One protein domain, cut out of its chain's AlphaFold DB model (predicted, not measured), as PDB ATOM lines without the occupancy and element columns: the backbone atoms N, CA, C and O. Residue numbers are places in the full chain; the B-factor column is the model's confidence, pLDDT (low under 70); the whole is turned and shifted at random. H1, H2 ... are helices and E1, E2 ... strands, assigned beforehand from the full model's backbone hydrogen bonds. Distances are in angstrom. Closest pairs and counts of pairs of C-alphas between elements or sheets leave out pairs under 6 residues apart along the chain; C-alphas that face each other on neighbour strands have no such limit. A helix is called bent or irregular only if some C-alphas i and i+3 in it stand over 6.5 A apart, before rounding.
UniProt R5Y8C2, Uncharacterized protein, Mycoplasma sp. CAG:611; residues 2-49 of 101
ATOM      1  N   SER A   2     -90.453  36.817-133.636       33.03
ATOM      2  CA  SER A   2     -90.631  36.987-132.187       33.03
ATOM      3  C   SER A   2     -92.117  37.022-131.847       33.03
ATOM      4  O   SER A   2     -92.772  38.037-132.081       33.03
ATOM      5  N   GLY A   3     -92.628  35.907-131.327       36.47
ATOM      6  CA  GLY A   3     -93.936  35.857-130.687       36.47
ATOM      7  C   GLY A   3     -93.897  36.612-129.359       36.47
ATOM      8  O   GLY A   3     -92.944  36.480-128.587       36.47
ATOM      9  N   GLY A   4     -94.896  37.455-129.138       35.91
ATOM     10  CA  GLY A   4     -95.121  38.225-127.929       35.91
ATOM     11  C   GLY A   4     -95.298  37.370-126.673       35.91
ATOM     12  O   GLY A   4     -95.294  36.142-126.668       35.91
ATOM     13  N   ARG A   5     -95.405  38.078-125.554       47.25
ATOM     14  CA  ARG A   5     -95.367  37.593-124.172       47.25
ATOM     15  C   ARG A   5     -96.468  36.546-123.902       47.25
ATOM     16  O   ARG A   5     -97.563  36.903-123.488       47.25
ATOM     17  N   GLY A   6     -96.159  35.266-124.127       53.06
ATOM     18  CA  GLY A   6     -97.071  34.124-123.935       53.06
ATOM     19  C   GLY A   6     -97.516  33.411-125.220       53.06
ATOM     20  O   GLY A   6     -98.293  32.464-125.151       53.06
ATOM     21  N   GLU A   7     -97.032  33.835-126.387       45.78
ATOM     22  CA  GLU A   7     -97.439  33.289-127.682       45.78
ATOM     23  C   GLU A   7     -96.756  31.945-127.959       45.78
ATOM     24  O   GLU A   7     -95.680  31.864-128.554       45.78
ATOM     25  N   TYR A   8     -97.413  30.853-127.566       52.78
ATOM     26  CA  TYR A   8     -97.196  29.570-128.223       52.78
ATOM     27  C   TYR A   8     -97.792  29.689-129.624       52.78
ATOM     28  O   TYR A   8     -98.989  29.487-129.819       52.78
ATOM     29  N   VAL A   9     -96.983  30.079-130.607       56.16
ATOM     30  CA  VAL A   9     -97.416  30.094-132.008       56.16
ATOM     31  C   VAL A   9     -97.931  28.687-132.337       56.16
ATOM     32  O   VAL A   9     -97.170  27.723-132.316       56.16
ATOM     33  N   MET A  10     -99.245  28.582-132.566       64.81
ATOM     34  CA  MET A  10    -100.010  27.347-132.818       64.81
ATOM     35  C   MET A  10    -100.245  26.408-131.614       64.81
ATOM     36  O   MET A  10    -100.656  25.266-131.814       64.81
ATOM     37  N   GLY A  11    -100.041  26.865-130.376       73.56
ATOM     38  CA  GLY A  11    -100.202  26.073-129.154       73.56
ATOM     39  C   GLY A  11    -101.285  26.562-128.199       73.56
ATOM     40  O   GLY A  11    -101.309  27.733-127.847       73.56
ATOM     41  N   VAL A  12    -102.141  25.664-127.711       82.00
ATOM     42  CA  VAL A  12    -103.182  25.968-126.716       82.00
ATOM     43  C   VAL A  12    -103.060  25.000-125.548       82.00
ATOM     44  O   VAL A  12    -103.185  23.793-125.723       82.00
ATOM     45  N   TYR A  13    -102.833  25.510-124.340       82.62
ATOM     46  CA  TYR A  13    -102.763  24.669-123.146       82.62
ATOM     47  C   TYR A  13    -104.167  24.333-122.626       82.62
ATOM     48  O   TYR A  13    -104.967  25.241-122.389       82.62
ATOM     49  N   ASN A  14    -104.472  23.047-122.440       85.81
ATOM     50  CA  ASN A  14    -105.745  22.538-121.910       85.81
ATOM     51  C   ASN A  14    -107.002  23.129-122.579       85.81
ATOM     52  O   ASN A  14    -108.013  23.361-121.919       85.81
ATOM     53  N   ASN A  15    -106.954  23.390-123.889       86.19
ATOM     54  CA  ASN A  15    -108.018  24.068-124.643       86.19
ATOM     55  C   ASN A  15    -108.478  25.391-123.991       86.19
ATOM     56  O   ASN A  15    -109.641  25.784-124.098       86.19
ATOM     57  N   SER A  16    -107.575  26.080-123.291       86.19
ATOM     58  CA  SER A  16    -107.885  27.331-122.613       86.19
ATOM     59  C   SER A  16    -107.920  28.491-123.604       86.19
ATOM     60  O   SER A  16    -106.882  28.948-124.087       86.19
ATOM     61  N   LYS A  17    -109.126  29.006-123.877       83.62
ATOM     62  CA  LYS A  17    -109.338  30.174-124.748       83.62
ATOM     63  C   LYS A  17    -108.585  31.410-124.261       83.62
ATOM     64  O   LYS A  17    -107.910  32.066-125.050       83.62
ATOM     65  N   SER A  18    -108.635  31.677-122.956       79.88
ATOM     66  CA  SER A  18    -108.099  32.902-122.348       79.88
ATOM     67  C   SER A  18    -106.594  33.087-122.540       79.88
ATOM     68  O   SER A  18    -106.125  34.220-122.549       79.88
ATOM     69  N   ALA A  19    -105.846  31.996-122.723       72.38
ATOM     70  CA  ALA A  19    -104.394  32.014-122.907       72.38
ATOM     71  C   ALA A  19    -103.957  31.823-124.371       72.38
ATOM     72  O   ALA A  19    -102.764  31.801-124.652       72.38
ATOM     73  N   SER A  20    -104.907  31.657-125.297       72.31
ATOM     74  CA  SER A  20    -104.630  31.287-126.693       72.31
ATOM     75  C   SER A  20    -104.613  32.458-127.676       72.31
ATOM     76  O   SER A  20    -104.192  32.294-128.815       72.31
ATOM     77  N   GLY A  21    -105.119  33.627-127.267       76.00
ATOM     78  CA  GLY A  21    -105.333  34.765-128.166       76.00
ATOM     79  C   GLY A  21    -106.514  34.599-129.133       76.00
ATOM     80  O   GLY A  21    -106.787  35.510-129.911       76.00
ATOM     81  N   PHE A  22    -107.242  33.477-129.085       80.06
ATOM     82  CA  PHE A  22    -108.452  33.263-129.875       80.06
ATOM     83  C   PHE A  22    -109.714  33.742-129.143       80.06
ATOM     84  O   PHE A  22    -109.895  33.466-127.957       80.06
ATOM     85  N   ASN A  23    -110.631  34.379-129.879       84.19
ATOM     86  CA  ASN A  23    -111.984  34.669-129.383       84.19
ATOM     87  C   ASN A  23    -112.795  33.374-129.205       84.19
ATOM     88  O   ASN A  23    -113.449  33.178-128.182       84.19
ATOM     89  N   ASP A  24    -112.665  32.456-130.165       87.19
ATOM     90  CA  ASP A  24    -113.148  31.081-130.096       87.19
ATOM     91  C   ASP A  24    -112.115  30.137-130.700       87.19
ATOM     92  O   ASP A  24    -111.424  30.493-131.655       87.19
ATOM     93  N   LEU A  25    -112.000  28.930-130.137       85.75
ATOM     94  CA  LEU A  25    -111.043  27.962-130.659       85.75
ATOM     95  C   LEU A  25    -111.476  27.514-132.061       85.75
ATOM     96  O   LEU A  25    -112.630  27.108-132.231       85.75
ATOM     97  N   PRO A  26    -110.564  27.540-133.048       86.00
ATOM     98  CA  PRO A  26    -110.819  26.941-134.349       86.00
ATOM     99  C   PRO A  26    -110.875  25.408-134.228       86.00
ATOM    100  O   PRO A  26    -110.608  24.837-133.168       86.00
ATOM    101  N   ASP A  27    -111.171  24.712-135.328       86.50
ATOM    102  CA  ASP A  27    -111.077  23.249-135.354       86.50
ATOM    103  C   ASP A  27    -109.699  22.766-134.871       86.50
ATOM    104  O   ASP A  27    -108.661  23.342-135.209       86.50
ATOM    105  N   LYS A  28    -109.674  21.627-134.165       82.12
ATOM    106  CA  LYS A  28    -108.461  21.025-133.570       82.12
ATOM    107  C   LYS A  28    -107.317  20.747-134.553       82.12
ATOM    108  O   LYS A  28    -106.208  20.471-134.125       82.12
ATOM    109  N   LYS A  29    -107.561  20.800-135.865       79.75
ATOM    110  CA  LYS A  29    -106.516  20.655-136.891       79.75
ATOM    111  C   LYS A  29    -105.642  21.904-137.056       79.75
ATOM    112  O   LYS A  29    -104.595  21.809-137.684       79.75
ATOM    113  N   TYR A  30    -106.068  23.052-136.528       81.19
ATOM    114  CA  TYR A  30    -105.384  24.339-136.682       81.19
ATOM    115  C   TYR A  30    -104.545  24.746-135.468       81.19
ATOM    116  O   TYR A  30    -103.923  25.802-135.493       81.19
ATOM    117  N   TYR A  31    -104.515  23.935-134.408       81.12
ATOM    118  CA  TYR A  31    -103.714  24.205-133.218       81.12
ATOM    119  C   TYR A  31    -103.307  22.904-132.516       81.12
ATOM    120  O   TYR A  31    -103.958  21.871-132.661       81.12
ATOM    121  N   ASN A  32    -102.246  22.958-131.720       79.00
ATOM    122  CA  ASN A  32    -101.835  21.877-130.836       79.00
ATOM    123  C   ASN A  32    -102.417  22.089-129.440       79.00
ATOM    124  O   ASN A  32    -102.134  23.102-128.805       79.00
ATOM    125  N   ASN A  33    -103.199  21.127-128.945       83.56
ATOM    126  CA  ASN A  33    -103.625  21.127-127.549       83.56
ATOM    127  C   ASN A  33    -102.563  20.459-126.668       83.56
ATOM    128  O   ASN A  33    -102.430  19.235-126.698       83.56
ATOM    129  N   TYR A  34    -101.852  21.245-125.869       80.06
ATOM    130  CA  TYR A  34    -100.862  20.739-124.924       80.06
ATOM    131  C   TYR A  34    -101.517  20.504-123.561       80.06
ATOM    132  O   TYR A  34    -102.259  21.353-123.068       80.06
ATOM    133  N   THR A  35    -101.252  19.356-122.941       85.06
ATOM    134  CA  THR A  35    -101.732  19.033-121.582       85.06
ATOM    135  C   THR A  35    -100.607  19.008-120.553       85.06
ATOM    136  O   THR A  35    -100.855  18.805-119.367       85.06
ATOM    137  N   THR A  36     -99.367  19.223-120.996       81.06
ATOM    138  CA  THR A  36     -98.177  19.321-120.152       81.06
ATOM    139  C   THR A  36     -97.424  20.611-120.467       81.06
ATOM    140  O   THR A  36     -97.647  21.245-121.499       81.06
ATOM    141  N   THR A  37     -96.541  21.014-119.557       74.50
ATOM    142  CA  THR A  37     -95.640  22.161-119.745       74.50
ATOM    143  C   THR A  37     -94.305  21.767-120.381       74.50
ATOM    144  O   THR A  37     -93.464  22.628-120.625       74.50
ATOM    145  N   GLU A  38     -94.085  20.473-120.621       77.62
ATOM    146  CA  GLU A  38     -92.891  19.967-121.295       77.62
ATOM    147  C   GLU A  38     -92.961  20.229-122.803       77.62
ATOM    148  O   GLU A  38     -94.036  20.361-123.387       77.62
ATOM    149  N   TYR A  39     -91.802  20.298-123.457       69.00
ATOM    150  CA  TYR A  39     -91.736  20.527-124.894       69.00
ATOM    151  C   TYR A  39     -92.299  19.328-125.678       69.00
ATOM    152  O   TYR A  39     -91.710  18.249-125.674       69.00
ATOM    153  N   GLN A  40     -93.420  19.523-126.382       69.62
ATOM    154  CA  GLN A  40     -94.080  18.472-127.178       69.62
ATOM    155  C   GLN A  40     -93.948  18.666-128.705       69.62
ATOM    156  O   GLN A  40     -94.595  17.955-129.473       69.62
ATOM    157  N   GLY A  41     -93.115  19.610-129.161       65.88
ATOM    158  CA  GLY A  41     -92.920  19.918-130.584       65.88
ATOM    159  C   GLY A  41     -93.575  21.230-131.034       65.88
ATOM    160  O   GLY A  41     -94.583  21.663-130.475       65.88
ATOM    161  N   HIS A  42     -92.987  21.872-132.048       62.66
ATOM    162  CA  HIS A  42     -93.421  23.179-132.571       62.66
ATOM    163  C   HIS A  42     -94.382  23.111-133.767       62.66
ATOM    164  O   HIS A  42     -94.938  24.139-134.146       62.66
ATOM    165  N   ALA A  43     -94.598  21.937-134.368       64.06
ATOM    166  CA  ALA A  43     -95.475  21.798-135.530       64.06
ATOM    167  C   ALA A  43     -96.780  21.080-135.180       64.06
ATOM    168  O   ALA A  43     -96.837  20.286-134.237       64.06
ATOM    169  N   LEU A  44     -97.836  21.358-135.950       71.12
ATOM    170  CA  LEU A  44     -99.136  20.704-135.816       71.12
ATOM    171  C   LEU A  44     -99.002  19.181-135.936       71.12
ATOM    172  O   LEU A  44     -98.099  18.689-136.616       71.12
ATOM    173  N   TYR A  45     -99.939  18.419-135.360       64.94
ATOM    174  CA  TYR A  45     -99.959  16.956-135.531       64.94
ATOM    175  C   TYR A  45     -99.907  16.538-137.015       64.94
ATOM    176  O   TYR A  45     -99.194  15.603-137.371       64.94
ATOM    177  N   ALA A  46    -100.582  17.287-137.897       63.94
ATOM    178  CA  ALA A  46    -100.554  17.075-139.348       63.94
ATOM    179  C   ALA A  46     -99.146  17.193-139.968       63.94
ATOM    180  O   ALA A  46     -98.866  16.600-141.005       63.94
ATOM    181  N   THR A  47     -98.253  17.932-139.318       66.12
ATOM    182  CA  THR A  47     -96.866  18.181-139.733       66.12
ATOM    183  C   THR A  47     -95.851  17.459-138.842       66.12
ATOM    184  O   THR A  47     -94.652  17.677-138.975       66.12
ATOM    185  N   LYS A  48     -96.296  16.559-137.951       65.06
ATOM    186  CA  LYS A  48     -95.424  15.778-137.051       65.06
ATOM    187  C   LYS A  48     -94.343  14.995-137.812       65.06
ATOM    188  O   LYS A  48     -93.256  14.793-137.286       65.06
ATOM    189  N   GLY A  49     -94.640  14.583-139.047       62.38
ATOM    190  CA  GLY A  49     -93.712  13.894-139.948       62.38
ATOM    191  C   GLY A  49     -92.564  14.762-140.469       62.38
ATOM    192  O   GLY A  49     -91.522  14.228-140.814       62.38
TER     193      GLY A  49
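AT A GLANCE: This is residues 2 to 49 of the 101 residues of an uncharacterized protein of Mycoplasma sp. CAG:611 (UniProt R5Y8C2). The domain has little regular structure: mostly loop, with a tiny parallel sheet of E1 and E2 in its middle, a wide loop of residues 14 to 31 towards one end and the short helix H1 at the other. The printed part has 48 residues, 11 of them in named elements, in the order E1, E2, H1; the class is mixed. It is compact, with a radius of gyration of the C-alphas of 10.4 A, and rounded, spanning 29 by 23 by 21 A.

HOW THE PARTS SIT: E1, residues 11 to 13, and E2, residues 32 to 34, are parallel neighbours at 32 degrees. N 12 and O 32 are within hydrogen-bond range at 2.8 A, as are N 34 and O 12 at 2.9 A. H1, residues 45 to 49, is apart from E1. The closest C-alphas of E2 and H1, those of Asn 32 and Tyr 45, are 7.1 A apart. In H1, 0 of 1 O i to N i+4 pairs and 1 of 2 O i to N i+3 pairs are within range.

IN THESE COORDINATES: E1 begins at C-alpha 11 (-100.202, 26.073, -129.154) and is 6.7 A long; E2 is 6.1 A long. H1, 8.2 A long, ends at C-alpha 49 (-93.712, 13.894, -139.948) and is irregular: C-alphas 46 and 49 are 7.6 A apart.

THE WHOLE: The two C-alphas farthest apart, those of Ser 18 and Gly 49, are 29.6 A apart. The printed part has no cut. The link from E1 to E2 is long, 18 residues. Mean pLDDT of the printed part is 71.4, with residues 2 to 10, 39 to 43 and 45 to 49 under 70.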